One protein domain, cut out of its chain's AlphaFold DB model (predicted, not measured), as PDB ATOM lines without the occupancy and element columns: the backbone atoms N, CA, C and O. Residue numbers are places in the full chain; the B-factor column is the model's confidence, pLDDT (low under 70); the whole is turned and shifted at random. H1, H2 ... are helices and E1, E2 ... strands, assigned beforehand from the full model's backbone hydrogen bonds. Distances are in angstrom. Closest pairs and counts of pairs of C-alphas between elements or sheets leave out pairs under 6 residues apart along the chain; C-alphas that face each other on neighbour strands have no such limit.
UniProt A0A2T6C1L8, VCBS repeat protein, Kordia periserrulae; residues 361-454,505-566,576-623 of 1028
ATOM      1  N   PRO A 361     123.926 181.657 121.706       94.81
ATOM      2  CA  PRO A 361     124.448 182.968 121.323       94.81
ATOM      3  C   PRO A 361     123.836 184.139 122.109       94.81
ATOM      4  O   PRO A 361     124.527 185.125 122.369       94.81
ATOM      5  N   ILE A 362     122.563 184.044 122.523       95.75
ATOM      6  CA  ILE A 362     121.902 185.106 123.307       95.75
ATOM      7  C   ILE A 362     122.580 185.234 124.674       95.75
ATOM      8  O   ILE A 362     122.963 186.330 125.095       95.75
ATOM      9  N   THR A 363     122.781 184.101 125.351       95.38
ATOM     10  CA  THR A 363     123.523 184.034 126.613       95.38
ATOM     11  C   THR A 363     124.963 184.524 126.441       95.38
ATOM     12  O   THR A 363     125.457 185.247 127.306       95.38
ATOM     13  N   GLU A 364     125.627 184.200 125.329       96.94
ATOM     14  CA  GLU A 364     126.991 184.669 125.050       96.94
ATOM     15  C   GLU A 364     127.066 186.195 124.993       96.94
ATOM     16  O   GLU A 364     127.863 186.803 125.712       96.94
ATOM     17  N   ARG A 365     126.177 186.826 124.214       97.62
ATOM     18  CA  ARG A 365     126.091 188.287 124.118       97.62
ATOM     19  C   ARG A 365     125.795 188.927 125.473       97.62
ATOM     20  O   ARG A 365     126.461 189.891 125.842       97.62
ATOM     21  N   LYS A 366     124.855 188.370 126.244       97.38
ATOM     22  CA  LYS A 366     124.523 188.848 127.599       97.38
ATOM     23  C   LYS A 366     125.740 188.817 128.527       97.38
ATOM     24  O   LYS A 366     126.004 189.787 129.232       97.38
ATOM     25  N   ILE A 367     126.481 187.709 128.538       97.94
ATOM     26  CA  ILE A 367     127.662 187.540 129.393       97.94
ATOM     27  C   ILE A 367     128.775 188.521 128.997       97.94
ATOM     28  O   ILE A 367     129.406 189.102 129.881       97.94
ATOM     29  N   LEU A 368     129.000 188.735 127.696       98.56
ATOM     30  CA  LEU A 368     129.985 189.704 127.203       98.56
ATOM     31  C   LEU A 368     129.607 191.144 127.575       98.56
ATOM     32  O   LEU A 368     130.453 191.870 128.092       98.56
ATOM     33  N   ILE A 369     128.342 191.541 127.393       98.25
ATOM     34  CA  ILE A 369     127.848 192.864 127.820       98.25
ATOM     35  C   ILE A 369     128.082 193.053 129.324       98.25
ATOM     36  O   ILE A 369     128.708 194.029 129.733       98.25
ATOM     37  N   ASN A 370     127.682 192.075 130.142       97.81
ATOM     38  CA  ASN A 370     127.874 192.129 131.591       97.81
ATOM     39  C   ASN A 370     129.357 192.178 131.994       97.81
ATOM     40  O   ASN A 370     129.707 192.799 132.999       97.81
ATOM     41  N   TYR A 371     130.241 191.524 131.234       98.62
ATOM     42  CA  TYR A 371     131.685 191.601 131.440       98.62
ATOM     43  C   TYR A 371     132.215 193.015 131.192       98.62
ATOM     44  O   TYR A 371     132.937 193.533 132.043       98.62
ATOM     45  N   PHE A 372     131.851 193.646 130.074       98.38
ATOM     46  CA  PHE A 372     132.319 194.994 129.748       98.38
ATOM     47  C   PHE A 372     131.728 196.055 130.683       98.38
ATOM     48  O   PHE A 372     132.466 196.927 131.130       98.38
ATOM     49  N   ASP A 373     130.463 195.922 131.094       96.69
ATOM     50  CA  ASP A 373     129.858 196.803 132.106       96.69
ATOM     51  C   ASP A 373     130.596 196.703 133.450       96.69
ATOM     52  O   ASP A 373     130.912 197.712 134.088       96.69
ATOM     53  N   ARG A 374     130.949 195.479 133.867       97.62
ATOM     54  CA  ARG A 374     131.769 195.250 135.063       97.62
ATOM     55  C   ARG A 374     133.191 195.787 134.899       97.62
ATOM     56  O   ARG A 374     133.732 196.334 135.858       97.62
ATOM     57  N   ASN A 375     133.806 195.608 133.729       98.12
ATOM     58  CA  ASN A 375     135.151 196.095 133.429       98.12
ATOM     59  C   ASN A 375     135.205 197.627 133.532       98.12
ATOM     60  O   ASN A 375     136.011 198.152 134.299       98.12
ATOM     61  N   HIS A 376     134.274 198.320 132.877       96.50
ATOM     62  CA  HIS A 376     134.144 199.770 132.958       96.50
ATOM     63  C   HIS A 376     133.897 200.229 134.402       96.50
ATOM     64  O   HIS A 376     134.635 201.064 134.923       96.50
ATOM     65  N   SER A 377     132.933 199.614 135.104       95.75
ATOM     66  CA  SER A 377     132.657 199.920 136.516       95.75
ATOM     67  C   SER A 377     133.905 199.766 137.394       95.75
ATOM     68  O   SER A 377     134.195 200.635 138.215       95.75
ATOM     69  N   TYR A 378     134.700 198.709 137.191       97.19
ATOM     70  CA  TYR A 378     135.973 198.513 137.887       97.19
ATOM     71  C   TYR A 378     136.966 199.648 137.599       97.19
ATOM     72  O   TYR A 378     137.557 200.193 138.533       97.19
ATOM     73  N   ARG A 379     137.116 200.039 136.328       95.81
ATOM     74  CA  ARG A 379     138.067 201.064 135.866       95.81
ATOM     75  C   ARG A 379     137.766 202.460 136.356       95.81
ATOM     76  O   ARG A 379     138.685 203.222 136.617       95.81
ATOM     77  N   VAL A 380     136.499 202.802 136.518       94.38
ATOM     78  CA  VAL A 380     136.123 204.142 136.978       94.38
ATOM     79  C   VAL A 380     136.096 204.258 138.500       94.38
ATOM     80  O   VAL A 380     135.708 205.299 139.018       94.38
ATOM     81  N   GLY A 381     136.516 203.214 139.228       94.00
ATOM     82  CA  GLY A 381     136.531 203.181 140.692       94.00
ATOM     83  C   GLY A 381     135.207 202.744 141.321       94.00
ATOM     84  O   GLY A 381     134.987 202.967 142.505       94.00
ATOM     85  N   GLY A 382     134.328 202.083 140.567       93.62
ATOM     86  CA  GLY A 382     133.016 201.619 141.019       93.62
ATOM     87  C   GLY A 382     133.045 200.437 141.992       93.62
ATOM     88  O   GLY A 382     131.990 200.001 142.445       93.62
ATOM     89  N   ASN A 383     134.209 199.906 142.376       93.50
ATOM     90  CA  ASN A 383     134.323 198.799 143.333       93.50
ATOM     91  C   ASN A 383     134.001 199.216 144.780       93.50
ATOM     92  O   ASN A 383     134.368 200.314 145.173       93.50
ATOM     93  N   PRO A 384     133.351 198.377 145.613       90.31
ATOM     94  CA  PRO A 384     133.131 198.677 147.036       90.31
ATOM     95  C   PRO A 384     134.426 199.059 147.771       90.31
ATOM     96  O   PRO A 384     135.433 198.380 147.614       90.31
ATOM     97  N   LEU A 385     134.406 200.083 148.629       85.94
ATOM     98  CA  LEU A 385     135.625 200.557 149.311       85.94
ATOM     99  C   LEU A 385     136.321 199.466 150.146       85.94
ATOM    100  O   LEU A 385     137.546 199.396 150.202       85.94
ATOM    101  N   ASN A 386     135.549 198.581 150.779       88.88
ATOM    102  CA  ASN A 386     136.082 197.493 151.598       88.88
ATOM    103  C   ASN A 386     136.714 196.351 150.779       88.88
ATOM    104  O   ASN A 386     137.373 195.496 151.381       88.88
ATOM    105  N   SER A 387     136.541 196.336 149.451       91.69
ATOM    106  CA  SER A 387     137.115 195.316 148.571       91.69
ATOM    107  C   SER A 387     138.597 195.543 148.295       91.69
ATOM    108  O   SER A 387     139.251 194.640 147.772       91.69
ATOM    109  N   HIS A 388     139.172 196.694 148.661       95.44
ATOM    110  CA  HIS A 388     140.598 196.964 148.470       95.44
ATOM    111  C   HIS A 388     141.476 196.193 149.478       95.44
ATOM    112  O   HIS A 388     142.010 196.726 150.455       95.44
ATOM    113  N   ARG A 389     141.569 194.878 149.259       97.19
ATOM    114  CA  ARG A 389     142.338 193.870 150.003       97.19
ATOM    115  C   ARG A 389     142.637 192.668 149.112       97.19
ATOM    116  O   ARG A 389     142.083 192.547 148.016       97.19
ATOM    117  N   THR A 390     143.440 191.741 149.631       98.50
ATOM    118  CA  THR A 390     143.638 190.427 149.007       98.50
ATOM    119  C   THR A 390     142.814 189.339 149.698       98.50
ATOM    120  O   THR A 390     142.543 189.410 150.899       98.50
ATOM    121  N   GLY A 391     142.435 188.312 148.947       98.19
ATOM    122  CA  GLY A 391     141.821 187.098 149.482       98.19
ATOM    123  C   GLY A 391     142.500 185.863 148.907       98.19
ATOM    124  O   GLY A 391     142.821 185.853 147.722       98.19
ATOM    125  N   ALA A 392     142.686 184.815 149.703       98.50
ATOM    126  CA  ALA A 392     143.244 183.555 149.223       98.50
ATOM    127  C   ALA A 392     142.473 182.352 149.767       98.50
ATOM    128  O   ALA A 392     142.110 182.331 150.944       98.50
ATOM    129  N   VAL A 393     142.270 181.351 148.914       98.44
ATOM    130  CA  VAL A 393     141.648 180.070 149.263       98.44
ATOM    131  C   VAL A 393     142.541 178.915 148.812       98.44
ATOM    132  O   VAL A 393     143.131 178.982 147.727       98.44
ATOM    133  N   LYS A 394     142.667 177.879 149.647       96.94
ATOM    134  CA  LYS A 394     143.487 176.701 149.362       96.94
ATOM    135  C   LYS A 394     142.834 175.393 149.817       96.94
ATOM    136  O   LYS A 394     142.261 175.353 150.897       96.94
ATOM    137  N   PHE A 395     143.009 174.323 149.038       96.81
ATOM    138  CA  PHE A 395     142.757 172.932 149.439       96.81
ATOM    139  C   PHE A 395     143.693 171.961 148.700       96.81
ATOM    140  O   PHE A 395     143.956 172.145 147.514       96.81
ATOM    141  N   GLY A 396     144.176 170.915 149.380       92.62
ATOM    142  CA  GLY A 396     144.958 169.829 148.763       92.62
ATOM    143  C   GLY A 396     146.466 169.861 149.045       92.62
ATOM    144  O   GLY A 396     147.050 170.882 149.405       92.62
ATOM    145  N   THR A 397     147.130 168.714 148.931       88.50
ATOM    146  CA  THR A 397     148.532 168.545 149.347       88.50
ATOM    147  C   THR A 397     149.526 169.085 148.310       88.50
ATOM    148  O   THR A 397     149.256 169.130 147.115       88.50
ATOM    149  N   GLY A 398     150.705 169.536 148.761       86.31
ATOM    150  CA  GLY A 398     151.767 170.027 147.863       86.31
ATOM    151  C   GLY A 398     151.498 171.390 147.203       86.31
ATOM    152  O   GLY A 398     152.226 171.784 146.291       86.31
ATOM    153  N   LEU A 399     150.476 172.117 147.660       90.62
ATOM    154  CA  LEU A 399     150.088 173.439 147.164       90.62
ATOM    155  C   LEU A 399     150.489 174.555 148.137       90.62
ATOM    156  O   LEU A 399     150.655 174.335 149.337       90.62
ATOM    157  N   ILE A 400     150.634 175.779 147.624       92.62
ATOM    158  CA  ILE A 400     150.908 176.958 148.458       92.62
ATOM    159  C   ILE A 400     149.697 177.263 149.343       92.62
ATOM    160  O   ILE A 400     148.604 177.500 148.837       92.62
ATOM    161  N   ASN A 401     149.897 177.292 150.659       94.31
ATOM    162  CA  ASN A 401     148.827 177.626 151.598       94.31
ATOM    163  C   ASN A 401     148.282 179.054 151.391       94.31
ATOM    164  O   ASN A 401     148.948 179.928 150.816       94.31
ATOM    165  N   ALA A 402     147.065 179.302 151.880       96.44
ATOM    166  CA  ALA A 402     146.360 180.563 151.652       96.44
ATOM    167  C   ALA A 402     147.128 181.782 152.206       96.44
ATOM    168  O   ALA A 402     147.190 182.831 151.559       96.44
ATOM    169  N   SER A 403     147.769 181.645 153.368       96.75
ATOM    170  CA  SER A 403     148.556 182.714 153.998       96.75
ATOM    171  C   SER A 403     149.764 183.130 153.154       96.75
ATOM    172  O   SER A 403     149.969 184.316 152.893       96.75
ATOM    173  N   ASN A 404     150.535 182.165 152.655       96.56
ATOM    174  CA  ASN A 404     151.691 182.412 151.797       96.56
ATOM    175  C   ASN A 404     151.278 182.952 150.429       96.56
ATOM    176  O   ASN A 404     151.957 183.827 149.883       96.56
ATOM    177  N   LEU A 405     150.148 182.484 149.891       97.00
ATOM    178  CA  LEU A 405     149.590 183.046 148.670       97.00
ATOM    179  C   LEU A 405     149.213 184.517 148.880       97.00
ATOM    180  O   LEU A 405     149.620 185.360 148.087       97.00
ATOM    181  N   ASN A 406     148.553 184.867 149.985       97.50
ATOM    182  CA  ASN A 406     148.267 186.263 150.325       97.50
ATOM    183  C   ASN A 406     149.532 187.108 150.518       97.50
ATOM    184  O   ASN A 406     149.575 188.235 150.033       97.50
ATOM    185  N   ASN A 407     150.580 186.584 151.164       97.12
ATOM    186  CA  ASN A 407     151.865 187.289 151.288       97.12
ATOM    187  C   ASN A 407     152.465 187.627 149.919       97.12
ATOM    188  O   ASN A 407     153.072 188.680 149.738       97.12
ATOM    189  N   TYR A 408     152.267 186.747 148.943       97.69
ATOM    190  CA  TYR A 408     152.636 186.996 147.562       97.69
ATOM    191  C   TYR A 408     151.711 188.030 146.884       97.69
ATOM    192  O   TYR A 408     152.216 188.959 146.258       97.69
ATOM    193  N   LEU A 409     150.386 187.939 147.049       98.31
ATOM    194  CA  LEU A 409     149.417 188.877 146.454       98.31
ATOM    195  C   LEU A 409     149.549 190.309 146.986       98.31
ATOM    196  O   LEU A 409     149.460 191.258 146.209       98.31
ATOM    197  N   LYS A 410     149.797 190.483 148.291       97.62
ATOM    198  CA  LYS A 410     149.918 191.799 148.945       97.62
ATOM    199  C   LYS A 410     150.978 192.691 148.304       97.62
ATOM    200  O   LYS A 410     150.870 193.907 148.359       97.62
ATOM    201  N   LYS A 411     151.981 192.099 147.653       97.56
ATOM    202  CA  LYS A 411     153.036 192.849 146.965       97.56
ATOM    203  C   LYS A 411     152.523 193.671 145.780       97.56
ATOM    204  O   LYS A 411     153.237 194.564 145.349       97.56
ATOM    205  N   ALA A 412     151.305 193.411 145.299       97.75
ATOM    206  CA  ALA A 412     150.681 194.173 144.221       97.75
ATOM    207  C   ALA A 412     150.150 195.552 144.655       97.75
ATOM    208  O   ALA A 412     149.858 196.376 143.793       97.75
ATOM    209  N   SER A 413     150.013 195.824 145.958       96.69
ATOM    210  CA  SER A 413     149.742 197.174 146.457       96.69
ATOM    211  C   SER A 413     150.032 197.304 147.950       96.69
ATOM    212  O   SER A 413     149.519 196.541 148.768       96.69
ATOM    213  N   SER A 414     150.777 198.344 148.329       94.38
ATOM    214  CA  SER A 414     151.000 198.691 149.736       94.38
ATOM    215  C   SER A 414     149.763 199.275 150.431       94.38
ATOM    216  O   SER A 414     149.766 199.391 151.651       94.38
ATOM    217  N   SER A 415     148.717 199.657 149.684       94.38
ATOM    218  CA  SER A 415     147.480 200.230 150.237       94.38
ATOM    219  C   SER A 415     146.403 199.192 150.561       94.38
ATOM    220  O   SER A 415     145.322 199.564 151.016       94.38
ATOM    221  N   PHE A 416     146.657 197.898 150.328       97.00
ATOM    222  CA  PHE A 416     145.694 196.855 150.671       97.00
ATOM    223  C   PHE A 416     145.409 196.814 152.175       97.00
ATOM    224  O   PHE A 416     146.319 196.797 153.004       97.00
ATOM    225  N   SER A 417     144.126 196.714 152.518       96.00
ATOM    226  CA  SER A 417     143.691 196.403 153.882       96.00
ATOM    227  C   SER A 417     143.900 194.917 154.225       96.00
ATOM    228  O   SER A 417     144.392 194.133 153.407       96.00
ATOM    229  N   SER A 418     143.548 194.516 155.453       96.19
ATOM    230  CA  SER A 418     143.762 193.154 155.960       96.19
ATOM    231  C   SER A 418     143.194 192.075 155.036       96.19
ATOM    232  O   SER A 418     142.013 192.094 154.676       96.19
ATOM    233  N   SER A 419     144.046 191.112 154.688       97.19
ATOM    234  CA  SER A 419     143.689 189.987 153.826       97.19
ATOM    235  C   SER A 419     142.787 188.975 154.512       97.19
ATOM    236  O   SER A 419     142.753 188.890 155.737       97.19
ATOM    237  N   VAL A 420     142.121 188.159 153.698       96.88
ATOM    238  CA  VAL A 420     141.298 187.036 154.164       96.88
ATOM    239  C   VAL A 420     141.850 185.723 153.613       96.88
ATOM    240  O   VAL A 420     142.275 185.660 152.456       96.88
ATOM    241  N   THR A 421     141.884 184.686 154.445       97.56
ATOM    242  CA  THR A 421     142.434 183.359 154.127       97.56
ATOM    243  C   THR A 421     141.426 182.267 154.440       97.56
ATOM    244  O   THR A 421     140.816 182.296 155.505       97.56
ATOM    245  N   TYR A 422     141.334 181.282 153.555       97.81
ATOM    246  CA  TYR A 422     140.579 180.048 153.748       97.81
ATOM    247  C   TYR A 422     141.514 178.887 153.410       97.81
ATOM    248  O   TYR A 422     141.895 178.729 152.250       97.81
ATOM    249  N   ASP A 423     141.961 178.148 154.419       96.50
ATOM    250  CA  ASP A 423     142.920 177.051 154.264       96.50
ATOM    251  C   ASP A 423     142.235 175.709 154.525       96.50
ATOM    252  O   ASP A 423     141.294 175.663 155.312       96.50
ATOM    253  N   GLU A 424     142.680 174.661 153.830       96.31
ATOM    254  CA  GLU A 424     141.954 173.382 153.698       96.31
ATOM    255  C   GLU A 424     140.443 173.576 153.493       96.31
ATOM    256  O   GLU A 424     139.606 172.957 154.141       96.31
ATOM    257  N   ALA A 425     140.109 174.499 152.592       97.62
ATOM    258  CA  ALA A 425     138.757 174.980 152.390       97.62
ATOM    259  C   ALA A 425     137.838 173.886 151.835       97.62
ATOM    260  O   ALA A 425     138.169 173.235 150.840       97.62
ATOM    261  N   SER A 426     136.643 173.771 152.417       98.06
ATOM    262  CA  SER A 426     135.518 173.069 151.799       98.06
ATOM    263  C   SER A 426     134.915 173.870 150.650       98.06
ATOM    264  O   SER A 426     135.177 175.067 150.480       98.06
ATOM    265  N   LEU A 427     134.040 173.239 149.865       97.25
ATOM    266  CA  LEU A 427     133.303 173.959 148.823       97.25
ATOM    267  C   LEU A 427     132.415 175.086 149.398       97.25
ATOM    268  O   LEU A 427     132.220 176.121 148.757       97.25
ATOM    269  N   VAL A 428     131.924 174.935 150.632       97.88
ATOM    270  CA  VAL A 428     131.212 175.994 151.365       97.88
ATOM    271  C   VAL A 428     132.142 177.168 151.690       97.88
ATOM    272  O   VAL A 428     131.766 178.328 151.488       97.88
ATOM    273  N   ASP A 429     133.365 176.894 152.143       98.38
ATOM    274  CA  ASP A 429     134.368 177.926 152.430       98.38
ATOM    275  C   ASP A 429     134.803 178.660 151.165       98.38
ATOM    276  O   ASP A 429     134.961 179.880 151.187       98.38
ATOM    277  N   TYR A 430     134.898 177.955 150.036       98.38
ATOM    278  CA  TYR A 430     135.118 178.565 148.728       98.38
ATOM    279  C   TYR A 430     134.017 179.581 148.373       98.38
ATOM    280  O   TYR A 430     134.316 180.704 147.964       98.38
ATOM    281  N   VAL A 431     132.737 179.260 148.595       98.25
ATOM    282  CA  VAL A 431     131.647 180.224 148.348       98.25
ATOM    283  C   VAL A 431     131.692 181.397 149.340       98.25
ATOM    284  O   VAL A 431     131.481 182.547 148.942       98.25
ATOM    285  N   LYS A 432     132.032 181.161 150.616       98.12
ATOM    286  CA  LYS A 432     132.253 182.231 151.615       98.12
ATOM    287  C   LYS A 432     133.416 183.150 151.212       98.12
ATOM    288  O   LYS A 432     133.300 184.375 151.311       98.12
ATOM    289  N   PHE A 433     134.494 182.579 150.679       98.06
ATOM    290  CA  PHE A 433     135.613 183.305 150.086       98.06
ATOM    291  C   PHE A 433     135.150 184.219 148.949       98.06
ATOM    292  O   PHE A 433     135.465 185.411 148.963       98.06
ATOM    293  N   LEU A 434     134.357 183.712 148.000       98.00
ATOM    294  CA  LEU A 434     133.847 184.504 146.875       98.00
ATOM    295  C   LEU A 434     132.970 185.678 147.335       98.00
ATOM    296  O   LEU A 434     133.123 186.793 146.837       98.00
ATOM    297  N   LYS A 435     132.108 185.456 148.334       96.94
ATOM    298  CA  LYS A 435     131.223 186.488 148.909       96.94
ATOM    299  C   LYS A 435     131.969 187.570 149.692       96.94
ATOM    300  O   LYS A 435     131.427 188.655 149.892       96.94
ATOM    301  N   THR A 436     133.198 187.306 150.123       95.06
ATOM    302  CA  THR A 436     134.035 188.289 150.819       95.06
ATOM    303  C   THR A 436     134.655 189.252 149.806       95.06
ATOM    304  O   THR A 436     135.397 188.780 148.948       95.06
ATOM    305  N   PRO A 437     134.404 190.577 149.858       94.56
ATOM    306  CA  PRO A 437     134.961 191.523 148.889       94.56
ATOM    307  C   PRO A 437     136.498 191.538 148.906       94.56
ATOM    308  O   PRO A 437     137.107 191.781 149.948       94.56
ATOM    309  N   ALA A 438     137.131 191.304 147.754       96.88
ATOM    310  CA  ALA A 438     138.586 191.337 147.611       96.88
ATOM    311  C   ALA A 438     138.991 191.629 146.160       96.88
ATOM    312  O   ALA A 438     138.640 190.884 145.255       96.88
ATOM    313  N   THR A 439     139.779 192.679 145.951       96.75
ATOM    314  CA  THR A 439     140.181 193.155 144.622       96.75
ATOM    315  C   THR A 439     141.141 192.192 143.931       96.75
ATOM    316  O   THR A 439     141.034 191.996 142.723       96.75
ATOM    317  N   LEU A 440     142.050 191.561 144.682       98.38
ATOM    318  CA  LEU A 440     143.003 190.580 144.156       98.38
ATOM    319  C   LEU A 440     142.861 189.243 144.888       98.38
ATOM    320  O   LEU A 440     143.051 189.155 146.104       98.38
ATOM    321  N   ARG A 441     142.538 188.194 144.136       98.44
ATOM    322  CA  ARG A 441     142.180 186.876 144.654       98.44
ATOM    323  C   ARG A 441     143.161 185.803 144.208       98.44
ATOM    324  O   ARG A 441     143.496 185.705 143.032       98.44
ATOM    325  N   GLY A 442     143.587 184.977 145.154       98.12
ATOM    326  CA  GLY A 442     144.415 183.801 144.923       98.12
ATOM    327  C   GLY A 442     143.622 182.522 145.140       98.12
ATOM    328  O   GLY A 442     142.926 182.396 146.143       98.12
ATOM    329  N   MET A 443     143.757 181.566 144.230       97.75
ATOM    330  CA  MET A 443     143.147 180.243 144.359       97.75
ATOM    331  C   MET A 443     144.212 179.167 144.204       97.75
ATOM    332  O   MET A 443     144.983 179.191 143.236       97.75
ATOM    333  N   SER A 444     144.249 178.240 145.165       95.81
ATOM    334  CA  SER A 444     145.162 177.105 145.138       95.81
ATOM    335  C   SER A 444     144.493 175.770 145.424       95.81
ATOM    336  O   SER A 444     144.225 175.410 146.562       95.81
ATOM    337  N   SER A 445     144.246 175.016 144.361       94.94
ATOM    338  CA  SER A 445     143.571 173.723 144.404       94.94
ATOM    339  C   SER A 445     144.095 172.810 143.303       94.94
ATOM    340  O   SER A 445     144.599 173.284 142.280       94.94
ATOM    341  N   HIS A 446     143.922 171.499 143.454       94.62
ATOM    342  CA  HIS A 446     143.950 170.626 142.285       94.62
ATOM    343  C   HIS A 446     142.764 170.963 141.383       94.62
ATOM    344  O   HIS A 446     141.680 171.277 141.868       94.62
ATOM    345  N   SER A 447     142.980 170.938 140.075       94.81
ATOM    346  CA  SER A 447     141.988 171.391 139.107       94.81
ATOM    347  C   SER A 447     142.099 170.572 137.829       94.81
ATOM    348  O   SER A 447     143.118 169.927 137.566       94.81
ATOM    349  N   ASP A 448     141.017 170.609 137.066       93.75
ATOM    350  CA  ASP A 448     140.907 170.094 135.712       93.75
ATOM    351  C   ASP A 448     140.213 171.156 134.823       93.75
ATOM    352  O   ASP A 448     139.802 172.211 135.338       93.75
ATOM    353  N   PRO A 449     140.050 170.913 133.506       93.62
ATOM    354  CA  PRO A 449     139.370 171.842 132.599       93.62
ATOM    355  C   PRO A 449     137.962 172.276 133.023       93.62
ATOM    356  O   PRO A 449     137.463 173.291 132.540       93.62
ATOM    357  N   TRP A 450     137.303 171.517 133.901       94.12
ATOM    358  CA  TRP A 450     135.888 171.667 134.240       94.12
ATOM    359  C   TRP A 450     135.640 172.120 135.681       94.12
ATOM    360  O   TRP A 450     134.496 172.394 136.036       94.12
ATOM    361  N   GLY A 451     136.666 172.194 136.532       95.44
ATOM    362  CA  GLY A 451     136.516 172.732 137.882       95.44
ATOM    363  C   GLY A 451     137.746 172.575 138.770       95.44
ATOM    364  O   GLY A 451     138.764 171.998 138.385       95.44
ATOM    365  N   SER A 452     137.623 173.104 139.980       96.94
ATOM    366  CA  SER A 452     138.655 173.099 141.018       96.94
ATOM    367  C   SER A 452     138.181 172.304 142.234       96.94
ATOM    368  O   SER A 452     137.028 172.431 142.631       96.94
ATOM    369  N   ILE A 453     139.042 171.465 142.805       97.12
ATOM    370  CA  ILE A 453     138.692 170.554 143.901       97.12
ATOM    371  C   ILE A 453     138.947 171.221 145.253       97.12
ATOM    372  O   ILE A 453     140.044 171.719 145.507       97.12
ATOM    373  N   TYR A 454     137.937 171.174 146.111       97.81
ATOM    374  CA  TYR A 454     137.943 171.586 147.512       97.81
ATOM    375  C   TYR A 454     137.482 170.422 148.395       97.81
ATOM    376  O   TYR A 454     137.096 169.376 147.868       97.81
ATOM    377  N   TYR A 505     126.020 183.419 139.723       97.50
ATOM    378  CA  TYR A 505     125.792 184.495 138.758       97.50
ATOM    379  C   TYR A 505     124.301 184.759 138.505       97.50
ATOM    380  O   TYR A 505     123.849 185.894 138.638       97.50
ATOM    381  N   GLU A 506     123.513 183.723 138.212       96.31
ATOM    382  CA  GLU A 506     122.080 183.841 137.898       96.31
ATOM    383  C   GLU A 506     121.250 184.264 139.121       96.31
ATOM    384  O   GLU A 506     120.154 184.810 138.976       96.31
ATOM    385  N   ASN A 507     121.761 184.035 140.336       96.44
ATOM    386  CA  ASN A 507     121.165 184.506 141.589       96.44
ATOM    387  C   ASN A 507     121.756 185.834 142.090       96.44
ATOM    388  O   ASN A 507     121.369 186.304 143.158       96.44
ATOM    389  N   ASN A 508     122.663 186.463 141.330       96.06
ATOM    390  CA  ASN A 508     123.259 187.766 141.641       96.06
ATOM    391  C   ASN A 508     123.918 187.850 143.038       96.06
ATOM    392  O   ASN A 508     123.949 188.906 143.681       96.06
ATOM    393  N   ILE A 509     124.472 186.727 143.512       97.31
ATOM    394  CA  ILE A 509     125.012 186.576 144.876       97.31
ATOM    395  C   ILE A 509     126.199 187.509 145.134       97.31
ATOM    396  O   ILE A 509     126.441 187.919 146.269       97.31
ATOM    397  N   LEU A 510     126.939 187.865 144.082       96.81
ATOM    398  CA  LEU A 510     128.170 188.648 144.177       96.81
ATOM    399  C   LEU A 510     127.994 190.141 143.864       96.81
ATOM    400  O   LEU A 510     128.998 190.851 143.803       96.81
ATOM    401  N   SER A 511     126.766 190.646 143.701       91.56
ATOM    402  CA  SER A 511     126.487 192.062 143.376       91.56
ATOM    403  C   SER A 511     127.217 193.072 144.273       91.56
ATOM    404  O   SER A 511     127.684 194.107 143.798       91.56
ATOM    405  N   GLY A 512     127.378 192.758 145.562       86.62
ATOM    406  CA  GLY A 512     128.056 193.610 146.543       86.62
ATOM    407  C   GLY A 512     129.582 193.470 146.618       86.62
ATOM    408  O   GLY A 512     130.196 194.144 147.438       86.62
ATOM    409  N   THR A 513     130.209 192.601 145.815       92.62
ATOM    410  CA  THR A 513     131.649 192.280 145.947       92.62
ATOM    411  C   THR A 513     132.564 193.109 145.044       92.62
ATOM    412  O   THR A 513     133.733 193.298 145.378       92.62
ATOM    413  N   GLY A 514     132.028 193.658 143.946       91.50
ATOM    414  CA  GLY A 514     132.802 194.353 142.912       91.50
ATOM    415  C   GLY A 514     133.523 193.413 141.939       91.50
ATOM    416  O   GLY A 514     133.424 192.190 142.047       91.50
ATOM    417  N   GLY A 515     134.229 194.000 140.969       96.00
ATOM    418  CA  GLY A 515     135.113 193.305 140.032       96.00
ATOM    419  C   GLY A 515     136.432 192.872 140.681       96.00
ATOM    420  O   GLY A 515     136.925 193.535 141.595       96.00
ATOM    421  N   ASN A 516     137.004 191.761 140.216       97.38
ATOM    422  CA  ASN A 516     138.149 191.108 140.854       97.38
ATOM    423  C   ASN A 516     139.222 190.717 139.824       97.38
ATOM    424  O   ASN A 516     138.915 190.318 138.699       97.38
ATOM    425  N   LEU A 517     140.481 190.770 140.242       98.62
ATOM    426  CA  LEU A 517     141.621 190.173 139.552       98.62
ATOM    427  C   LEU A 517     141.942 188.828 140.205       98.62
ATOM    428  O   LEU A 517     141.938 188.720 141.433       98.62
ATOM    429  N   PHE A 518     142.258 187.811 139.409       98.62
ATOM    430  CA  PHE A 518     142.497 186.459 139.904       98.62
ATOM    431  C   PHE A 518     143.873 185.920 139.511       98.62
ATOM    432  O   PHE A 518     144.316 186.070 138.374       98.62
ATOM    433  N   ILE A 519     144.518 185.211 140.436       98.25
ATOM    434  CA  ILE A 519     145.649 184.321 140.163       98.25
ATOM    435  C   ILE A 519     145.252 182.920 140.634       98.25
ATOM    436  O   ILE A 519     145.074 182.693 141.831       98.25
ATOM    437  N   HIS A 520     145.112 181.980 139.701       97.06
ATOM    438  CA  HIS A 520     144.743 180.596 139.997       97.06
ATOM    439  C   HIS A 520     145.890 179.657 139.619       97.06
ATOM    440  O   HIS A 520     146.211 179.506 138.442       97.06
ATOM    441  N   ASN A 521     146.496 178.995 140.606       93.69
ATOM    442  CA  ASN A 521     147.647 178.111 140.378       93.69
ATOM    443  C   ASN A 521     147.285 176.618 140.283       93.69
ATOM    444  O   ASN A 521     148.177 175.774 140.229       93.69
ATOM    445  N   GLY A 522     146.003 176.264 140.280       92.69
ATOM    446  CA  GLY A 522     145.558 174.913 139.936       92.69
ATOM    447  C   GLY A 522     145.986 174.464 138.538       92.69
ATOM    448  O   GLY A 522     146.353 175.272 137.687       92.69
ATOM    449  N   CYS A 523     145.989 173.152 138.332       91.12
ATOM    450  CA  CYS A 523     146.399 172.524 137.075       91.12
ATOM    451  C   CYS A 523     145.258 172.570 136.051       91.12
ATOM    452  O   CYS A 523     144.105 172.483 136.444       91.12
ATOM    453  N   GLU A 524     145.553 172.673 134.756       93.00
ATOM    454  CA  GLU A 524     144.556 172.555 133.674       93.00
ATOM    455  C   GLU A 524     143.372 173.535 133.751       93.00
ATOM    456  O   GLU A 524     142.389 173.371 133.036       93.00
ATOM    457  N   VAL A 525     143.470 174.596 134.559       94.62
ATOM    458  CA  VAL A 525     142.370 175.544 134.805       94.62
ATOM    459  C   VAL A 525     141.940 176.213 133.503       94.62
ATOM    460  O   VAL A 525     140.749 176.312 133.215       94.62
ATOM    461  N   ASN A 526     142.915 176.651 132.703       93.44
ATOM    462  CA  ASN A 526     142.697 177.283 131.403       93.44
ATOM    463  C   ASN A 526     142.937 176.336 130.221       93.44
ATOM    464  O   ASN A 526     143.062 176.819 129.100       93.44
ATOM    465  N   SER A 527     143.026 175.025 130.454       93.81
ATOM    466  CA  SER A 527     143.127 174.044 129.376       93.81
ATOM    467  C   SER A 527     141.731 173.786 128.821       93.81
ATOM    468  O   SER A 527     140.901 173.253 129.561       93.81
ATOM    469  N   PRO A 528     141.419 174.134 127.561       92.88
ATOM    470  CA  PRO A 528     140.094 173.871 127.031       92.88
ATOM    471  C   PRO A 528     139.855 172.372 126.873       92.88
ATOM    472  O   PRO A 528     140.667 171.651 126.284       92.88
ATOM    473  N   GLY A 529     138.717 171.886 127.369       91.12
ATOM    474  CA  GLY A 529     138.311 170.501 127.128       91.12
ATOM    475  C   GLY A 529     138.268 170.187 125.624       91.12
ATOM    476  O   GLY A 529     137.775 170.991 124.838       91.12
ATOM    477  N   ASN A 530     138.756 169.008 125.218       91.31
ATOM    478  CA  ASN A 530     138.846 168.559 123.817       91.31
ATOM    479  C   ASN A 530     139.779 169.351 122.879       91.31
ATOM    480  O   ASN A 530     139.813 169.005 121.697       91.31
ATOM    481  N   ALA A 531     140.580 170.304 123.366       91.88
ATOM    482  CA  ALA A 531     141.488 171.079 122.510       91.88
ATOM    483  C   ALA A 531     142.455 170.219 121.678       91.88
ATOM    484  O   ALA A 531     142.815 170.590 120.579       91.88
ATOM    485  N   SER A 532     142.834 169.025 122.142       91.31
ATOM    486  CA  SER A 532     143.711 168.117 121.384       91.31
ATOM    487  C   SER A 532     143.010 167.299 120.294       91.31
ATOM    488  O   SER A 532     143.658 166.546 119.571       91.31
ATOM    489  N   LYS A 533     141.680 167.390 120.188       91.12
ATOM    490  CA  LYS A 533     140.860 166.523 119.323       91.12
ATOM    491  C   LYS A 533     139.934 167.285 118.385       91.12
ATOM    492  O   LYS A 533     139.411 166.678 117.453       91.12
ATOM    493  N   ARG A 534     139.638 168.551 118.673       92.75
ATOM    494  CA  ARG A 534     138.606 169.333 117.989       92.75
ATOM    495  C   ARG A 534     139.096 170.768 117.791       92.75
ATOM    496  O   ARG A 534     139.644 171.294 118.754       92.75
ATOM    497  N   PRO A 535     138.794 171.398 116.642       94.31
ATOM    498  CA  PRO A 535     139.076 172.816 116.445       94.31
ATOM    499  C   PRO A 535     138.254 173.698 117.393       94.31
ATOM    500  O   PRO A 535     137.166 173.307 117.846       94.31
ATOM    501  N   TYR A 536     138.753 174.904 117.666       94.62
ATOM    502  CA  TYR A 536     138.217 175.863 118.646       94.62
ATOM    503  C   TYR A 536     136.734 176.227 118.465       94.62
ATOM    504  O   TYR A 536     136.020 176.544 119.421       94.62
ATOM    505  N   ASN A 537     136.244 176.185 117.229       93.06
ATOM    506  CA  ASN A 537     134.873 176.506 116.845       93.06
ATOM    507  C   ASN A 537     133.899 175.318 117.015       93.06
ATOM    508  O   ASN A 537     132.680 175.505 116.931       93.06
ATOM    509  N   HIS A 538     134.394 174.105 117.276       93.38
ATOM    510  CA  HIS A 538     133.560 172.914 117.400       93.38
ATOM    511  C   HIS A 538     132.580 173.022 118.585       93.38
ATOM    512  O   HIS A 538     132.885 173.555 119.659       93.38
ATOM    513  N   LYS A 539     131.372 172.460 118.438       87.06
ATOM    514  CA  LYS A 539     130.328 172.519 119.481       87.06
ATOM    515  C   LYS A 539     130.765 171.910 120.821       87.06
ATOM    516  O   LYS A 539     130.407 172.449 121.864       87.06
ATOM    517  N   ASP A 540     131.600 170.871 120.773       88.31
ATOM    518  CA  ASP A 540     132.122 170.151 121.948       88.31
ATOM    519  C   ASP A 540     133.476 170.689 122.458       88.31
ATOM    520  O   ASP A 540     134.051 170.123 123.391       88.31
ATOM    521  N   TYR A 541     134.031 171.731 121.823       91.75
ATOM    522  CA  TYR A 541     135.234 172.407 122.315       91.75
ATOM    523  C   TYR A 541     134.902 173.146 123.614       91.75
ATOM    524  O   TYR A 541     133.908 173.880 123.674       91.75
ATOM    525  N   GLY A 542     135.695 172.899 124.658       86.62
ATOM    526  CA  GLY A 542     135.495 173.428 126.008       86.62
ATOM    527  C   GLY A 542     134.290 172.858 126.771       86.62
ATOM    528  O   GLY A 542     134.059 173.285 127.897       86.62
ATOM    529  N   SER A 543     133.514 171.923 126.194       75.88
ATOM    530  CA  SER A 543     132.200 171.511 126.734       75.88
ATOM    531  C   SER A 543     131.966 169.995 126.880       75.88
ATOM    532  O   SER A 543     130.900 169.565 127.313       75.88
ATOM    533  N   SER A 544     132.938 169.144 126.539       62.97
ATOM    534  CA  SER A 544     132.704 167.701 126.344       62.97
ATOM    535  C   SER A 544     132.392 166.866 127.585       62.97
ATOM    536  O   SER A 544     131.886 165.752 127.465       62.97
ATOM    537  N   SER A 545     132.713 167.356 128.781       65.62
ATOM    538  CA  SER A 545     132.424 166.670 130.053       65.62
ATOM    539  C   SER A 545     131.866 167.592 131.141       65.62
ATOM    540  O   SER A 545     131.542 167.098 132.224       65.62
ATOM    541  N   GLY A 546     131.709 168.879 130.823       81.00
ATOM    542  CA  GLY A 546     131.318 169.997 131.682       81.00
ATOM    543  C   GLY A 546     131.650 171.315 130.972       81.00
ATOM    544  O   GLY A 546     132.202 171.278 129.875       81.00
ATOM    545  N   LEU A 547     131.345 172.464 131.576       91.12
ATOM    546  CA  LEU A 547     131.710 173.776 131.022       91.12
ATOM    547  C   LEU A 547     133.112 174.198 131.477       91.12
ATOM    548  O   LEU A 547     133.618 173.711 132.488       91.12
ATOM    549  N   GLN A 548     133.716 175.127 130.743       94.25
ATOM    550  CA  GLN A 548     135.103 175.528 130.954       94.25
ATOM    551  C   GLN A 548     135.329 176.284 132.279       94.25
ATOM    552  O   GLN A 548     134.651 177.273 132.577       94.25
ATOM    553  N   ASN A 549     136.331 175.847 133.051       95.75
ATOM    554  CA  ASN A 549     136.621 176.352 134.394       95.75
ATOM    555  C   ASN A 549     137.064 177.826 134.390       95.75
ATOM    556  O   ASN A 549     136.369 178.674 134.951       95.75
ATOM    557  N   ALA A 550     138.176 178.162 133.728       96.56
ATOM    558  CA  ALA A 550     138.742 179.512 133.788       96.56
ATOM    559  C   ALA A 550     137.780 180.615 133.300       96.56
ATOM    560  O   ALA A 550     137.665 181.670 133.923       96.56
ATOM    561  N   GLU A 551     137.042 180.357 132.224       97.06
ATOM    562  CA  GLU A 551     136.016 181.238 131.675       97.06
ATOM    563  C   GLU A 551     134.864 181.399 132.675       97.06
ATOM    564  O   GLU A 551     134.418 182.520 132.920       97.06
ATOM    565  N   SER A 552     134.424 180.322 133.337       97.56
ATOM    566  CA  SER A 552     133.386 180.427 134.371       97.56
ATOM    567  C   SER A 552     133.838 181.291 135.556       97.56
ATOM    568  O   SER A 552     133.059 182.114 136.033       97.56
ATOM    569  N   ILE A 553     135.108 181.199 135.971       98.44
ATOM    570  CA  ILE A 553     135.690 182.073 137.001       98.44
ATOM    571  C   ILE A 553     135.680 183.532 136.527       98.44
ATOM    572  O   ILE A 553     135.228 184.419 137.251       98.44
ATOM    573  N   LEU A 554     136.138 183.799 135.301       98.50
ATOM    574  CA  LEU A 554     136.196 185.160 134.773       98.50
ATOM    575  C   LEU A 554     134.805 185.800 134.684       98.50
ATOM    576  O   LEU A 554     134.612 186.938 135.111       98.50
ATOM    577  N   PHE A 555     133.834 185.095 134.110       98.50
ATOM    578  CA  PHE A 555     132.553 185.691 133.750       98.50
ATOM    579  C   PHE A 555     131.519 185.632 134.873       98.50
ATOM    580  O   PHE A 555     130.848 186.639 135.107       98.50
ATOM    581  N   PHE A 556     131.412 184.504 135.580       98.44
ATOM    582  CA  PHE A 556     130.382 184.298 136.601       98.44
ATOM    583  C   PHE A 556     130.806 184.740 138.004       98.44
ATOM    584  O   PHE A 556     129.943 185.024 138.831       98.44
ATOM    585  N   LEU A 557     132.112 184.862 138.281       98.25
ATOM    586  CA  LEU A 557     132.627 185.240 139.606       98.25
ATOM    587  C   LEU A 557     133.161 186.678 139.657       98.25
ATOM    588  O   LEU A 557     134.115 186.980 140.374       98.25
ATOM    589  N   ASN A 558     132.546 187.576 138.881       97.06
ATOM    590  CA  ASN A 558     132.926 188.987 138.786       97.06
ATOM    591  C   ASN A 558     134.411 189.219 138.432       97.06
ATOM    592  O   ASN A 558     135.039 190.149 138.941       97.06
ATOM    593  N   GLY A 559     135.006 188.393 137.572       98.12
ATOM    594  CA  GLY A 559     136.384 188.579 137.123       98.12
ATOM    595  C   GLY A 559     136.535 189.692 136.090       98.12
ATOM    596  O   GLY A 559     135.700 189.864 135.202       98.12
ATOM    597  N   VAL A 560     137.622 190.448 136.205       98.38
ATOM    598  CA  VAL A 560     138.095 191.410 135.196       98.38
ATOM    599  C   VAL A 560     139.268 190.804 134.429       98.38
ATOM    600  O   VAL A 560     139.281 190.835 133.199       98.38
ATOM    601  N   ALA A 561     140.201 190.170 135.142       98.56
ATOM    602  CA  ALA A 561     141.297 189.402 134.563       98.56
ATOM    603  C   ALA A 561     141.662 188.201 135.447       98.56
ATOM    604  O   ALA A 561     141.491 188.235 136.668       98.56
ATOM    605  N   LEU A 562     142.184 187.148 134.825       98.62
ATOM    606  CA  LEU A 562     142.605 185.901 135.452       98.62
ATOM    607  C   LEU A 562     143.939 185.453 134.849       98.62
ATOM    608  O   LEU A 562     144.019 185.173 133.655       98.62
ATOM    609  N   ALA A 563     144.967 185.323 135.686       97.81
ATOM    610  CA  ALA A 563     146.180 184.586 135.355       97.81
ATOM    611  C   ALA A 563     146.031 183.144 135.850       97.81
ATOM    612  O   ALA A 563     145.824 182.902 137.042       97.81
ATOM    613  N   SER A 564     146.113 182.184 134.938       95.81
ATOM    614  CA  SER A 564     145.971 180.757 135.251       95.81
ATOM    615  C   SER A 564     146.818 179.911 134.311       95.81
ATOM    616  O   SER A 564     147.412 180.448 133.370       95.81
ATOM    617  N   ARG A 565     146.918 178.607 134.592       91.94
ATOM    618  CA  ARG A 565     147.852 177.727 133.891       91.94
ATOM    619  C   ARG A 565     147.271 176.403 133.415       91.94
ATOM    620  O   ARG A 565     146.342 175.864 134.019       91.94
ATOM    621  N   ALA A 566     147.911 175.873 132.375       90.44
ATOM    622  CA  ALA A 566     147.471 174.681 131.672       90.44
ATOM    623  C   ALA A 566     148.012 173.387 132.291       90.44
ATOM    624  O   ALA A 566     147.252 172.460 132.452       90.44
ATOM    625  N   PHE A 576     155.430 188.465 139.397       98.00
ATOM    626  CA  PHE A 576     154.238 189.050 138.785       98.00
ATOM    627  C   PHE A 576     153.590 190.107 139.689       98.00
ATOM    628  O   PHE A 576     153.333 191.222 139.239       98.00
ATOM    629  N   THR A 577     153.330 189.795 140.963       97.81
ATOM    630  CA  THR A 577     152.686 190.747 141.887       97.81
ATOM    631  C   THR A 577     153.632 191.857 142.313       97.81
ATOM    632  O   THR A 577     153.195 192.994 142.452       97.81
ATOM    633  N   GLU A 578     154.925 191.557 142.463       97.56
ATOM    634  CA  GLU A 578     155.947 192.571 142.699       97.56
ATOM    635  C   GLU A 578     155.972 193.607 141.576       97.56
ATOM    636  O   GLU A 578     155.983 194.801 141.861       97.56
ATOM    637  N   GLU A 579     155.958 193.176 140.311       98.00
ATOM    638  CA  GLU A 579     155.995 194.108 139.184       98.00
ATOM    639  C   GLU A 579     154.749 194.985 139.141       98.00
ATOM    640  O   GLU A 579     154.859 196.200 138.998       98.00
ATOM    641  N   ILE A 580     153.565 194.400 139.317       97.69
ATOM    642  CA  ILE A 580     152.320 195.170 139.319       97.69
ATOM    643  C   ILE A 580     152.307 196.201 140.459       97.69
ATOM    644  O   ILE A 580     151.839 197.318 140.262       97.69
ATOM    645  N   GLY A 581     152.870 195.879 141.626       96.81
ATOM    646  CA  GLY A 581     152.907 196.796 142.767       96.81
ATOM    647  C   GLY A 581     153.959 197.903 142.700       96.81
ATOM    648  O   GLY A 581     153.874 198.852 143.478       96.81
ATOM    649  N   LYS A 582     154.934 197.836 141.781       96.06
ATOM    650  CA  LYS A 582     155.992 198.862 141.659       96.06
ATOM    651  C   LYS A 582     155.453 200.249 141.320       96.06
ATOM    652  O   LYS A 582     156.054 201.250 141.702       96.06
ATOM    653  N   ASN A 583     154.355 200.321 140.575       93.38
ATOM    654  CA  ASN A 583     153.724 201.572 140.183       93.38
ATOM    655  C   ASN A 583     152.210 201.369 140.123       93.38
ATOM    656  O   ASN A 583     151.743 200.442 139.477       93.38
ATOM    657  N   LYS A 584     151.425 202.276 140.712       90.50
ATOM    658  CA  LYS A 584     149.951 202.239 140.658       90.50
ATOM    659  C   LYS A 584     149.373 202.190 139.234       90.50
ATOM    660  O   LYS A 584     148.225 201.805 139.062       90.50
ATOM    661  N   LYS A 585     150.145 202.621 138.226       91.25
ATOM    662  CA  LYS A 585     149.800 202.575 136.795       91.25
ATOM    663  C   LYS A 585     150.135 201.259 136.112       91.25
ATOM    664  O   LYS A 585     149.725 201.064 134.971       91.25
ATOM    665  N   ASN A 586     150.873 200.377 136.772       95.94
ATOM    666  CA  ASN A 586     151.166 199.073 136.218       95.94
ATOM    667  C   ASN A 586     149.875 198.259 136.120       95.94
ATOM    668  O   ASN A 586     149.060 198.200 137.042       95.94
ATOM    669  N   HIS A 587     149.695 197.652 134.956       96.38
ATOM    670  CA  HIS A 587     148.522 196.870 134.604       96.38
ATOM    671  C   HIS A 587     148.799 195.375 134.775       96.38
ATOM    672  O   HIS A 587     149.946 194.937 134.756       96.38
ATOM    673  N   PHE A 588     147.757 194.561 134.885       98.06
ATOM    674  CA  PHE A 588     147.845 193.133 135.189       98.06
ATOM    675  C   PHE A 588     148.784 192.350 134.248       98.06
ATOM    676  O   PHE A 588     149.574 191.515 134.687       98.06
ATOM    677  N   GLY A 589     148.778 192.687 132.955       97.56
ATOM    678  CA  GLY A 589     149.641 192.107 131.924       97.56
ATOM    679  C   GLY A 589     151.141 192.261 132.166       97.56
ATOM    680  O   GLY A 589     151.903 191.363 131.802       97.56
ATOM    681  N   ILE A 590     151.586 193.344 132.820       98.06
ATOM    682  CA  ILE A 590     153.017 193.537 133.090       98.06
ATOM    683  C   ILE A 590     153.549 192.450 134.025       98.06
ATOM    684  O   ILE A 590     154.693 192.027 133.877       98.06
ATOM    685  N   GLY A 591     152.704 191.943 134.929       97.81
ATOM    686  CA  GLY A 591     153.056 190.844 135.818       97.81
ATOM    687  C   GLY A 591     153.370 189.562 135.046       97.81
ATOM    688  O   GLY A 591     154.333 188.865 135.363       97.81
ATOM    689  N   TRP A 592     152.618 189.274 133.980       96.94
ATOM    690  CA  TRP A 592     152.866 188.107 133.130       96.94
ATOM    691  C   TRP A 592     154.216 188.216 132.424       96.94
ATOM    692  O   TRP A 592     155.044 187.317 132.537       96.94
ATOM    693  N   LYS A 593     154.517 189.365 131.810       97.69
ATOM    694  CA  LYS A 593     155.833 189.616 131.194       97.69
ATOM    695  C   LYS A 593     156.983 189.600 132.211       97.69
ATOM    696  O   LYS A 593     158.081 189.125 131.900       97.69
ATOM    697  N   ALA A 594     156.743 190.077 133.432       98.19
ATOM    698  CA  ALA A 594     157.716 190.015 134.518       98.19
ATOM    699  C   ALA A 594     158.046 188.574 134.911       98.19
ATOM    700  O   ALA A 594     159.216 188.275 135.152       98.19
ATOM    701  N   TYR A 595     157.057 187.672 134.890       97.44
ATOM    702  CA  TYR A 595     157.288 186.255 135.161       97.44
ATOM    703  C   TYR A 595     158.261 185.637 134.148       97.44
ATOM    704  O   TYR A 595     159.287 185.079 134.537       97.44
ATOM    705  N   PHE A 596     158.024 185.845 132.848       97.62
ATOM    706  CA  PHE A 596     158.953 185.419 131.790       97.62
ATOM    707  C   PHE A 596     160.351 186.013 131.964       97.62
ATOM    708  O   PHE A 596     161.357 185.314 131.849       97.62
ATOM    709  N   THR A 597     160.426 187.305 132.285       97.38
ATOM    710  CA  THR A 597     161.704 187.993 132.489       97.38
ATOM    711  C   THR A 597     162.481 187.382 133.654       97.38
ATOM    712  O   THR A 597     163.658 187.052 133.501       97.38
ATOM    713  N   LYS A 598     161.829 187.181 134.803       97.06
ATOM    714  CA  LYS A 598     162.454 186.615 136.002       97.06
ATOM    715  C   LYS A 598     162.948 185.190 135.761       97.06
ATOM    716  O   LYS A 598     164.086 184.878 136.102       97.06
ATOM    717  N   GLU A 599     162.133 184.354 135.127       96.19
ATOM    718  CA  GLU A 599     162.467 182.953 134.856       96.19
ATOM    719  C   GLU A 599     163.568 182.808 133.801       96.19
ATOM    720  O   GLU A 599     164.441 181.959 133.961       96.19
ATOM    721  N   SER A 600     163.591 183.662 132.769       97.44
ATOM    722  CA  SER A 600     164.659 183.662 131.754       97.44
ATOM    723  C   SER A 600     166.035 184.012 132.335       97.44
ATOM    724  O   SER A 600     167.063 183.535 131.859       97.44
ATOM    725  N   ASN A 601     166.072 184.813 133.402       97.38
ATOM    726  CA  ASN A 601     167.311 185.198 134.078       97.38
ATOM    727  C   ASN A 601     167.748 184.195 135.161       97.38
ATOM    728  O   ASN A 601     168.814 184.361 135.753       97.38
ATOM    729  N   ASN A 602     166.962 183.151 135.435       96.06
ATOM    730  CA  ASN A 602     167.267 182.183 136.481       96.06
ATOM    731  C   ASN A 602     168.070 180.992 135.931       96.06
ATOM    732  O   ASN A 602     167.503 179.986 135.510       96.06
ATOM    733  N   ALA A 603     169.401 181.079 136.008       95.75
ATOM    734  CA  ALA A 603     170.320 180.034 135.544       95.75
ATOM    735  C   ALA A 603     170.035 178.636 136.132       95.75
ATOM    736  O   ALA A 603     170.272 177.631 135.466       95.75
ATOM    737  N   SER A 604     169.489 178.553 137.355       93.75
ATOM    738  CA  SER A 604     169.200 177.263 138.006       93.75
ATOM    739  C   SER A 604     168.111 176.454 137.290       93.75
ATOM    740  O   SER A 604     168.060 175.229 137.407       93.75
ATOM    741  N   LEU A 605     167.249 177.122 136.516       92.38
ATOM    742  CA  LEU A 605     166.191 176.462 135.760       92.38
ATOM    743  C   LEU A 605     166.700 175.808 134.483       92.38
ATOM    744  O   LEU A 605     166.111 174.814 134.080       92.38
ATOM    745  N   ALA A 606     167.797 176.283 133.888       88.88
ATOM    746  CA  ALA A 606     168.303 175.759 132.618       88.88
ATOM    747  C   ALA A 606     168.573 174.245 132.664       88.88
ATOM    748  O   ALA A 606     168.292 173.532 131.703       88.88
ATOM    749  N   SER A 607     169.053 173.735 133.803       85.75
ATOM    750  CA  SER A 607     169.284 172.301 134.023       85.75
ATOM    751  C   SER A 607     168.018 171.498 134.351       85.75
ATOM    752  O   SER A 607     168.023 170.273 134.245       85.75
ATOM    753  N   ASN A 608     166.922 172.150 134.749       88.62
ATOM    754  CA  ASN A 608     165.649 171.494 135.050       88.62
ATOM    755  C   ASN A 608     164.804 171.363 133.775       88.62
ATOM    756  O   ASN A 608     163.831 172.087 133.580       88.62
ATOM    757  N   VAL A 609     165.155 170.409 132.912       85.69
ATOM    758  CA  VAL A 609     164.550 170.232 131.577       85.69
ATOM    759  C   VAL A 609     163.019 170.130 131.572       85.69
ATOM    760  O   VAL A 609     162.383 170.515 130.591       85.69
ATOM    761  N   SER A 610     162.409 169.650 132.659       83.50
ATOM    762  CA  SER A 610     160.954 169.632 132.799       83.50
ATOM    763  C   SER A 610     160.364 170.990 133.152       83.50
ATOM    764  O   SER A 610     159.349 171.368 132.575       83.50
ATOM    765  N   GLY A 611     160.984 171.718 134.084       88.12
ATOM    766  CA  GLY A 611     160.451 172.962 134.641       88.12
ATOM    767  C   GLY A 611     160.944 174.235 133.956       88.12
ATOM    768  O   GLY A 611     160.359 175.290 134.167       88.12
ATOM    769  N   ASN A 612     161.985 174.161 133.126       91.19
ATOM    770  CA  ASN A 612     162.648 175.338 132.566       91.19
ATOM    771  C   ASN A 612     161.751 176.222 131.691       91.19
ATOM    772  O   ASN A 612     161.973 177.425 131.625       91.19
ATOM    773  N   LYS A 613     160.708 175.640 131.089       93.19
ATOM    774  CA  LYS A 613     159.695 176.319 130.260       93.19
ATOM    775  C   LYS A 613     158.308 176.366 130.920       93.19
ATOM    776  O   LYS A 613     157.295 176.450 130.229       93.19
ATOM    777  N   ARG A 614     158.220 176.282 132.256       92.94
ATOM    778  CA  ARG A 614     156.933 176.297 132.988       92.94
ATOM    779  C   ARG A 614     156.099 177.563 132.747       92.94
ATOM    780  O   ARG A 614     154.872 177.505 132.808       92.94
ATOM    781  N   THR A 615     156.745 178.674 132.389       94.75
ATOM    782  CA  THR A 615     156.097 179.939 132.008       94.75
ATOM    783  C   THR A 615     155.142 179.792 130.827       94.75
ATOM    784  O   THR A 615     154.116 180.463 130.807       94.75
ATOM    785  N   TYR A 616     155.410 178.879 129.885       95.31
ATOM    786  CA  TYR A 616     154.589 178.699 128.677       95.31
ATOM    787  C   TYR A 616     153.187 178.169 128.986       95.31
ATOM    788  O   TYR A 616     152.305 178.212 128.136       95.31
ATOM    789  N   THR A 617     152.989 177.649 130.199       94.44
ATOM    790  CA  THR A 617     151.696 177.140 130.650       94.44
ATOM    791  C   THR A 617     150.782 178.240 131.175       94.44
ATOM    792  O   THR A 617     149.600 177.977 131.346       94.44
ATOM    793  N   TRP A 618     151.305 179.442 131.442       95.50
ATOM    794  CA  TRP A 618     150.560 180.550 132.034       95.50
ATOM    795  C   TRP A 618     150.027 181.500 130.962       95.50
ATOM    796  O   TRP A 618     150.793 182.015 130.149       95.50
ATOM    797  N   SER A 619     148.735 181.811 131.044       95.50
ATOM    798  CA  SER A 619     148.046 182.759 130.159       95.50
ATOM    799  C   SER A 619     147.168 183.722 130.957       95.50
ATOM    800  O   SER A 619     146.755 183.418 132.083       95.50
ATOM    801  N   ILE A 620     146.851 184.867 130.347       96.75
ATOM    802  CA  ILE A 620     145.861 185.817 130.864       96.75
ATOM    803  C   ILE A 620     144.545 185.652 130.105       96.75
ATOM    804  O   ILE A 620     144.491 185.741 128.881       96.75
ATOM    805  N   ILE A 621     143.460 185.498 130.856       96.62
ATOM    806  CA  ILE A 621     142.084 185.574 130.363       96.62
ATOM    807  C   ILE A 621     141.462 186.848 130.940       96.62
ATOM    808  O   ILE A 621     141.740 187.213 132.082       96.62
ATOM    809  N   GLY A 622     140.633 187.540 130.169       98.19
ATOM    810  CA  GLY A 622     140.092 188.847 130.518       98.19
ATOM    811  C   GLY A 622     140.986 189.983 130.037       98.19
ATOM    812  O   GLY A 622     141.615 189.892 128.985       98.19
ATOM    813  N   ASP A 623     141.048 191.058 130.808       98.19
ATOM    814  CA  ASP A 623     141.647 192.318 130.389       98.19
ATOM    815  C   ASP A 623     143.008 192.551 131.056       98.19
ATOM    816  O   ASP A 623     143.105 192.914 132.230       98.19
TER     817      ASP A 623
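This is residues 361 to 454, 505 to 566 and 576 to 623 of the 1028 residues of the protein "VCBS repeat protein" of Kordia periserrulae (UniProt A0A2T6C1L8). A twisted sheet of six strands makes the middle of three layers, helices on both faces of a sheet: H2 and H6 cover one face, H3 and H4 the other. H1 runs past the sheet near E6 with residues 361 to 366 sticking out, and residues 606 to 611 stick out too. The 204 printed residues hold eight named helices and seven named strands, H1 E1 H2 E2 H3 E3 E4 E5 H4 E6 H5 H6 H7 H8 E7. The mixed sheet has the order E2 E1 E3 E5 E6 E7; the class is mixed, helices and strands. The whole is compact, radius of gyration of the C-alphas 17.0 A, spanning 50 by 46 by 33 A.

H1, residues 361 to 379, only grazes the sheet; its closest C-alphas to E6, residues 559 to 565, are Asn 375 and Val 560, 5.8 A. E1, residues 389 to 394, H2, 402 to 412, and E2, 417 to 422, form a strand-helix-strand unit, parallel neighbour strands with a helix between, its crossover right-handed; N 392 and O 420 are 2.9 A apart. H2's height over the sheet is 7.1 A. H3, 427 to 435, is on the opposite face, over E1, at 9.2 A. E2, H3 and E3, 440 to 444, form a split right-handed unit with E1 between the strands; E3 is parallel to E1, with N 442 and O 391 2.8 A apart. E4, 451 to 453, pairs with no named strand. E5, 516 to 520, is parallel to E3, N 441 and O 517 2.8 A apart, and to E6, N 518 and O 561 2.9 A apart. E5, H4, 549 to 556, and E6 form another right-handed unit; H4 is over E6 at 8.6 A. H5, 576 to 581, touches H2, closest C-alphas Ala 412 and Gly 581, 3.7 A, and H6, 588 to 600, closest Phe 576 and Gly 591, 3.7 A. H6 is on the same face as H2, at 10.2 A. H7, 603 to 606, is not on the sheet; H8, 614 to 617, only grazes it. E7, 618 to 622, is antiparallel to E6, N 562 and O 621 2.8 A apart. Every O i to N i+4 pair is within hydrogen-bond range in H1, H3, H4 and H5, 5 of 7 in H2 and 8 of 9 in H6; H7 and H8 are too short for such a pair.

H1 begins at C-alpha 361 (124.448, 182.968, 121.323) and is 26.9 A long; H6 is 19.6 A and E1 17.2 A. E7 ends at C-alpha 622 (140.092, 188.847, 130.518).

The C-alphas farthest apart are those of Ile 362 and Ser 607, 50.2 A. Residues 455 to 504 and 567 to 575 are not printed, with C-alpha gaps of 19.8 A and 17.4 A. Of the links printed whole, E5 to H4 is long. Residues 544 to 545 have pLDDT under 70.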